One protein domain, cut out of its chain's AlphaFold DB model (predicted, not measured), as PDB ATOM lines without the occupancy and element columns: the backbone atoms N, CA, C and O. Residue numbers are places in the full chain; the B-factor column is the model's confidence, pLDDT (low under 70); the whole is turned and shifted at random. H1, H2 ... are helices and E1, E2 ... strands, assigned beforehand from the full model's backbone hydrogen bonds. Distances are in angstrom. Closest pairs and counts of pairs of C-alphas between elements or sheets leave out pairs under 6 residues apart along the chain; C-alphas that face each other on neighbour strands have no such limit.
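Overview. This is residues 584 to 641 of the 745 residues of an uncharacterized protein of Acyrthosiphon pisum (UniProt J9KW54). Two separate two-stranded ribbons form the arms of a loose V: the parallel pair E1 and E4, and the antiparallel hairpin E2 and E3, with the short helix H1 between the arms. The loop of residues 614 to 619 sticks out at the hairpin's tip. The 58 printed residues hold E1, H1, E2, E3, E4 in that order, a mixed class, loose with a radius of gyration of the C-alphas of 14.8 A and spans of 43 by 30 by 17 A.

Along the chain. E1, residues 586 to 592, begins at C-alpha (211.798, 310.891, 204.865) and is 19.6 A long. H1 is residues 599 to 606, E2 610 to 613 and E3 620 to 623. E4, residues 631 to 637, is 18.9 A long and ends at C-alpha (210.337, 327.264, 216.596).

Arrangement. E1 and E4 are parallel at 22 degrees, with N 590 and O 634 2.7 A apart. The closest C-alphas of E1 and H1, Leu 590 and Glu 602, are 7.5 A apart. In H1 every O i to N i+4 pair is within hydrogen-bond range. In the hairpin E2 and E3, antiparallel at 147 degrees, N 612 and O 621 are 2.9 A apart. E3 and E4 are apart.

Size, cuts and confidence. The farthest C-alphas, Cys 617 and Asp 641, are 43.6 A apart. The printed part has no cut and no long link. Mean pLDDT of the printed part is 72.5; residues 591 to 598 and 636 to 641 are among those under 70.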
ATOM      1  N   THR A 584     215.709 304.419 203.712       41.75
ATOM      2  CA  THR A 584     215.224 305.690 203.157       41.75
ATOM      3  C   THR A 584     214.372 306.380 204.214       41.75
ATOM      4  O   THR A 584     213.200 306.054 204.396       41.75
ATOM      5  N   SER A 585     214.989 307.281 204.976       54.78
ATOM      6  CA  SER A 585     214.267 308.158 205.898       54.78
ATOM      7  C   SER A 585     213.672 309.324 205.116       54.78
ATOM      8  O   SER A 585     214.354 309.913 204.277       54.78
ATOM      9  N   THR A 586     212.417 309.667 205.387       69.88
ATOM     10  CA  THR A 586     211.798 310.891 204.865       69.88
ATOM     11  C   THR A 586     211.810 311.963 205.951       69.88
ATOM     12  O   THR A 586     211.689 311.640 207.131       69.88
ATOM     13  N   MET A 587     212.031 313.225 205.580       72.44
ATOM     14  CA  MET A 587     212.126 314.341 206.526       72.44
ATOM     15  C   MET A 587     210.875 315.215 206.422       72.44
ATOM     16  O   MET A 587     210.515 315.630 205.324       72.44
ATOM     17  N   MET A 588     210.232 315.481 207.556       79.88
ATOM     18  CA  MET A 588     209.072 316.356 207.705       79.88
ATOM     19  C   MET A 588     209.452 317.501 208.645       79.88
ATOM     20  O   MET A 588     209.856 317.250 209.779       79.88
ATOM     21  N   SER A 589     209.321 318.746 208.196       77.25
ATOM     22  CA  SER A 589     209.606 319.925 209.022       77.25
ATOM     23  C   SER A 589     208.303 320.487 209.593       77.25
ATOM     24  O   SER A 589     207.396 320.837 208.844       77.25
ATOM     25  N   LEU A 590     208.209 320.562 210.917       75.44
ATOM     26  CA  LEU A 590     207.096 321.133 211.665       75.44
ATOM     27  C   LEU A 590     207.490 322.523 212.154       75.44
ATOM     28  O   LEU A 590     208.396 322.666 212.977       75.44
ATOM     29  N   ASN A 591     206.788 323.542 211.672       65.94
ATOM     30  CA  ASN A 591     207.002 324.906 212.128       65.94
ATOM     31  C   ASN A 591     206.056 325.228 213.290       65.94
ATOM     32  O   ASN A 591     204.856 324.990 213.208       65.94
ATOM     33  N   LYS A 592     206.598 325.779 214.371       65.56
ATOM     34  CA  LYS A 592     205.884 326.188 215.576       65.56
ATOM     35  C   LYS A 592     205.741 327.710 215.573       65.56
ATOM     36  O   LYS A 592     206.743 328.427 215.601       65.56
ATOM     37  N   PHE A 593     204.492 328.165 215.561       49.88
ATOM     38  CA  PHE A 593     204.070 329.560 215.683       49.88
ATOM     39  C   PHE A 593     203.002 329.616 216.788       49.88
ATOM     40  O   PHE A 593     202.084 328.800 216.773       49.88
ATOM     41  N   ASN A 594     203.139 330.509 217.773       55.47
ATOM     42  CA  ASN A 594     202.219 330.657 218.919       55.47
ATOM     43  C   ASN A 594     202.034 329.410 219.812       55.47
ATOM     44  O   ASN A 594     200.939 329.124 220.288       55.47
ATOM     45  N   ASP A 595     203.111 328.665 220.065       59.41
ATOM     46  CA  ASP A 595     203.169 327.576 221.055       59.41
ATOM     47  C   ASP A 595     202.263 326.337 220.878       59.41
ATOM     48  O   ASP A 595     202.428 325.375 221.631       59.41
ATOM     49  N   GLU A 596     201.423 326.256 219.843       51.22
ATOM     50  CA  GLU A 596     200.602 325.070 219.556       51.22
ATOM     51  C   GLU A 596     201.039 324.343 218.275       51.22
ATOM     52  O   GLU A 596     201.266 324.946 217.230       51.22
ATOM     53  N   PHE A 597     201.139 323.011 218.339       62.50
ATOM     54  CA  PHE A 597     201.263 322.155 217.158       62.50
ATOM     55  C   PHE A 597     200.460 320.865 217.345       62.50
ATOM     56  O   PHE A 597     200.447 320.262 218.420       62.50
ATOM     57  N   SER A 598     199.821 320.399 216.272       65.94
ATOM     58  CA  SER A 598     199.185 319.082 216.214       65.94
ATOM     59  C   SER A 598     200.035 318.167 215.340       65.94
ATOM     60  O   SER A 598     199.795 318.050 214.141       65.94
ATOM     61  N   ILE A 599     201.029 317.491 215.942       71.75
ATOM     62  CA  ILE A 599     201.892 316.524 215.224       71.75
ATOM     63  C   ILE A 599     201.033 315.529 214.443       71.75
ATOM     64  O   ILE A 599     201.374 315.143 213.333       71.75
ATOM     65  N   GLN A 600     199.904 315.118 215.022       66.38
ATOM     66  CA  GLN A 600     199.007 314.164 214.396       66.38
ATOM     67  C   GLN A 600     198.386 314.712 213.106       66.38
ATOM     68  O   GLN A 600     198.347 313.984 212.119       66.38
ATOM     69  N   GLN A 601     197.931 315.965 213.088       70.25
ATOM     70  CA  GLN A 601     197.355 316.569 211.886       70.25
ATOM     71  C   GLN A 601     198.409 316.754 210.791       70.25
ATOM     72  O   GLN A 601     198.174 316.356 209.657       70.25
ATOM     73  N   GLU A 602     199.583 317.260 211.150       77.19
ATOM     74  CA  GLU A 602     200.695 317.472 210.215       77.19
ATOM     75  C   GLU A 602     201.190 316.152 209.613       77.19
ATOM     76  O   GLU A 602     201.404 316.040 208.409       77.19
ATOM     77  N   LEU A 603     201.278 315.095 210.427       76.38
ATOM     78  CA  LEU A 603     201.621 313.760 209.944       76.38
ATOM     79  C   LEU A 603     200.531 313.189 209.021       76.38
ATOM     80  O   LEU A 603     200.848 312.504 208.050       76.38
ATOM     81  N   TYR A 604     199.250 313.457 209.308       76.88
ATOM     82  CA  TYR A 604     198.150 313.060 208.426       76.88
ATOM     83  C   TYR A 604     198.197 313.797 207.091       76.88
ATOM     84  O   TYR A 604     197.998 313.158 206.064       76.88
ATOM     85  N   GLU A 605     198.459 315.104 207.093       77.00
ATOM     86  CA  GLU A 605     198.596 315.897 205.871       77.00
ATOM     87  C   GLU A 605     199.816 315.455 205.056       77.00
ATOM     88  O   GLU A 605     199.694 315.251 203.851       77.00
ATOM     89  N   TYR A 606     200.947 315.186 205.711       81.44
ATOM     90  CA  TYR A 606     202.168 314.700 205.068       81.44
ATOM     91  C   TYR A 606     202.010 313.321 204.404       81.44
ATOM     92  O   TYR A 606     202.600 313.054 203.357       81.44
ATOM     93  N   LEU A 607     201.218 312.426 205.002       81.88
ATOM     94  CA  LEU A 607     200.948 311.088 204.461       81.88
ATOM     95  C   LEU A 607     199.723 311.046 203.534       81.88
ATOM     96  O   LEU A 607     199.417 309.988 202.978       81.88
ATOM     97  N   ARG A 608     199.002 312.162 203.373       88.12
ATOM     98  CA  ARG A 608     197.811 312.236 202.526       88.12
ATOM     99  C   ARG A 608     198.211 312.149 201.056       88.12
ATOM    100  O   ARG A 608     199.154 312.799 200.617       88.12
ATOM    101  N   GLU A 609     197.460 311.372 200.281       89.94
ATOM    102  CA  GLU A 609     197.619 311.353 198.827       89.94
ATOM    103  C   GLU A 609     197.230 312.724 198.253       89.94
ATOM    104  O   GLU A 609     196.147 313.240 198.551       89.94
ATOM    105  N   SER A 610     198.113 313.321 197.453       86.69
ATOM    106  CA  SER A 610     197.863 314.589 196.766       86.69
ATOM    107  C   SER A 610     197.781 314.372 195.259       86.69
ATOM    108  O   SER A 610     198.450 313.509 194.692       86.69
ATOM    109  N   GLU A 611     196.938 315.154 194.591       88.81
ATOM    110  CA  GLU A 611     196.864 315.169 193.134       88.81
ATOM    111  C   GLU A 611     197.490 316.458 192.613       88.81
ATOM    112  O   GLU A 611     197.023 317.554 192.925       88.81
ATOM    113  N   GLU A 612     198.528 316.340 191.793       87.25
ATOM    114  CA  GLU A 612     199.203 317.487 191.190       87.25
ATOM    115  C   GLU A 612     199.278 317.324 189.672       87.25
ATOM    116  O   GLU A 612     199.520 316.237 189.138       87.25
ATOM    117  N   LYS A 613     199.077 318.422 188.940       84.12
ATOM    118  CA  LYS A 613     199.288 318.434 187.490       84.12
ATOM    119  C   LYS A 613     200.778 318.524 187.193       84.12
ATOM    120  O   LYS A 613     201.473 319.405 187.692       84.12
ATOM    121  N   CYS A 614     201.268 317.635 186.337       75.19
ATOM    122  CA  CYS A 614     202.647 317.685 185.877       75.19
ATOM    123  C   CYS A 614     202.902 318.989 185.108       75.19
ATOM    124  O   CYS A 614     202.289 319.215 184.069       75.19
ATOM    125  N   VAL A 615     203.856 319.800 185.571       66.50
ATOM    126  CA  VAL A 615     204.205 321.106 184.975       66.50
ATOM    127  C   VAL A 615     204.625 321.004 183.498       66.50
ATOM    128  O   VAL A 615     204.507 321.968 182.755       66.50
ATOM    129  N   TYR A 616     205.090 319.833 183.052       66.56
ATOM    130  CA  TYR A 616     205.617 319.641 181.696       66.56
ATOM    131  C   TYR A 616     204.609 319.075 180.695       66.56
ATOM    132  O   TYR A 616     204.690 319.391 179.514       66.56
ATOM    133  N   CYS A 617     203.696 318.203 181.131       82.69
ATOM    134  CA  CYS A 617     202.753 317.534 180.227       82.69
ATOM    135  C   CYS A 617     201.284 317.728 180.607       82.69
ATOM    136  O   CYS A 617     200.427 317.091 180.003       82.69
ATOM    137  N   GLU A 618     201.004 318.532 181.635       80.81
ATOM    138  CA  GLU A 618     199.676 318.878 182.168       80.81
ATOM    139  C   GLU A 618     198.798 317.705 182.643       80.81
ATOM    140  O   GLU A 618     197.689 317.916 183.134       80.81
ATOM    141  N   HIS A 619     199.298 316.469 182.583       87.44
ATOM    142  CA  HIS A 619     198.590 315.299 183.092       87.44
ATOM    143  C   HIS A 619     198.559 315.301 184.623       87.44
ATOM    144  O   HIS A 619     199.564 315.584 185.281       87.44
ATOM    145  N   GLN A 620     197.406 314.939 185.177       86.69
ATOM    146  CA  GLN A 620     197.178 314.804 186.612       86.69
ATOM    147  C   GLN A 620     197.901 313.558 187.137       86.69
ATOM    148  O   GLN A 620     197.801 312.477 186.552       86.69
ATOM    149  N   ARG A 621     198.676 313.715 188.211       81.00
ATOM    150  CA  ARG A 621     199.431 312.643 188.865       81.00
ATOM    151  C   ARG A 621     199.041 312.579 190.333       81.00
ATOM    152  O   ARG A 621     198.912 313.613 190.978       81.00
ATOM    153  N   ILE A 622     198.884 311.360 190.837       86.25
ATOM    154  CA  ILE A 622     198.634 311.091 192.253       86.25
ATOM    155  C   ILE A 622     199.989 310.818 192.910       86.25
ATOM    156  O   ILE A 622     200.731 309.942 192.459       86.25
ATOM    157  N   PHE A 623     200.316 311.576 193.949       76.19
ATOM    158  CA  PHE A 623     201.523 311.438 194.755       76.19
ATOM    159  C   PHE A 623     201.150 310.915 196.140       76.19
ATOM    160  O   PHE A 623     200.182 311.363 196.748       76.19
ATOM    161  N   SER A 624     201.924 309.963 196.658       83.25
ATOM    162  CA  SER A 624     201.752 309.446 198.014       83.25
ATOM    163  C   SER A 624     203.105 309.121 198.638       83.25
ATOM    164  O   SER A 624     203.959 308.470 198.030       83.25
ATOM    165  N   ILE A 625     203.328 309.591 199.865       79.56
ATOM    166  CA  ILE A 625     204.599 309.409 200.571       79.56
ATOM    167  C   ILE A 625     204.494 308.185 201.478       79.56
ATOM    168  O   ILE A 625     203.704 308.153 202.416       79.56
ATOM    169  N   HIS A 626     205.327 307.179 201.210       74.69
ATOM    170  CA  HIS A 626     205.383 305.939 201.982       74.69
ATOM    171  C   HIS A 626     206.749 305.826 202.677       74.69
ATOM    172  O   HIS A 626     207.729 305.435 202.038       74.69
ATOM    173  N   PRO A 627     206.866 306.187 203.968       71.19
ATOM    174  CA  PRO A 627     208.122 306.047 204.693       71.19
ATOM    175  C   PRO A 627     208.458 304.562 204.856       71.19
ATOM    176  O   PRO A 627     207.659 303.783 205.371       71.19
ATOM    177  N   THR A 628     209.651 304.152 204.426       63.09
ATOM    178  CA  THR A 628     210.038 302.733 204.453       63.09
ATOM    179  C   THR A 628     210.464 302.254 205.838       63.09
ATOM    180  O   THR A 628     210.347 301.067 206.122       63.09
ATOM    181  N   THR A 629     211.008 303.141 206.685       68.31
ATOM    182  CA  THR A 629     211.534 302.753 208.010       68.31
ATOM    183  C   THR A 629     211.397 303.838 209.084       68.31
ATOM    184  O   THR A 629     210.959 303.525 210.184       68.31
ATOM    185  N   HIS A 630     211.741 305.098 208.791       72.81
ATOM    186  CA  HIS A 630     211.717 306.198 209.766       72.81
ATOM    187  C   HIS A 630     211.237 307.505 209.121       72.81
ATOM    188  O   HIS A 630     211.510 307.752 207.944       72.81
ATOM    189  N   ILE A 631     210.572 308.354 209.910       73.56
ATOM    190  CA  ILE A 631     210.291 309.756 209.574       73.56
ATOM    191  C   ILE A 631     211.159 310.616 210.495       73.56
ATOM    192  O   ILE A 631     211.078 310.488 211.717       73.56
ATOM    193  N   LEU A 632     212.008 311.459 209.918       75.75
ATOM    194  CA  LEU A 632     212.764 312.473 210.647       75.75
ATOM    195  C   LEU A 632     211.880 313.710 210.784       75.75
ATOM    196  O   LEU A 632     211.422 314.239 209.776       75.75
ATOM    197  N   VAL A 633     211.632 314.155 212.014       76.81
ATOM    198  CA  VAL A 633     210.814 315.343 212.279       76.81
ATOM    199  C   VAL A 633     211.726 316.488 212.699       76.81
ATOM    200  O   VAL A 633     212.369 316.412 213.744       76.81
ATOM    201  N   GLU A 634     211.796 317.532 211.882       79.69
ATOM    202  CA  GLU A 634     212.525 318.763 212.187       79.69
ATOM    203  C   GLU A 634     211.563 319.756 212.851       79.69
ATOM    204  O   GLU A 634     210.554 320.118 212.260       79.69
ATOM    205  N   LEU A 635     211.836 320.177 214.089       74.94
ATOM    206  CA  LEU A 635     211.006 321.151 214.808       74.94
ATOM    207  C   LEU A 635     211.618 322.547 214.667       74.94
ATOM    208  O   LEU A 635     212.709 322.800 215.178       74.94
ATOM    209  N   ILE A 636     210.905 323.461 214.015       67.81
ATOM    210  CA  ILE A 636     211.340 324.840 213.784       67.81
ATOM    211  C   ILE A 636     210.484 325.757 214.657       67.81
ATOM    212  O   ILE A 636     209.320 325.983 214.358       67.81
ATOM    213  N   SER A 637     211.037 326.284 215.751       67.94
ATOM    214  CA  SER A 637     210.337 327.264 216.596       67.94
ATOM    215  C   SER A 637     210.640 328.681 216.133       67.94
ATOM    216  O   SER A 637     211.806 329.074 216.091       67.94
ATOM    217  N   LEU A 638     209.599 329.454 215.827       64.19
ATOM    218  CA  LEU A 638     209.714 330.870 215.487       64.19
ATOM    219  C   LEU A 638     209.313 331.726 216.706       64.19
ATOM    220  O   LEU A 638     208.290 331.428 217.321       64.19
ATOM    221  N   PRO A 639     210.108 332.737 217.107       62.91
ATOM    222  CA  PRO A 639     209.738 333.646 218.195       62.91
ATOM    223  C   PRO A 639     208.573 334.565 217.784       62.91
ATOM    224  O   PRO A 639     208.471 334.918 216.610       62.91
ATOM    225  N   GLU A 640     207.727 334.983 218.736       52.59
ATOM    226  CA  GLU A 640     206.608 335.923 218.487       52.59
ATOM    227  C   GLU A 640     207.093 337.234 217.845       52.59
ATOM    228  O   GLU A 640     206.457 337.778 216.946       52.59
ATOM    229  N   ASP A 641     208.291 337.683 218.216       55.50
ATOM    230  CA  ASP A 641     208.878 338.943 217.754       55.50
ATOM    231  C   ASP A 641     209.420 338.873 216.311       55.50
ATOM    232  O   ASP A 641     209.976 339.849 215.798       55.50
TER     233      ASP A 641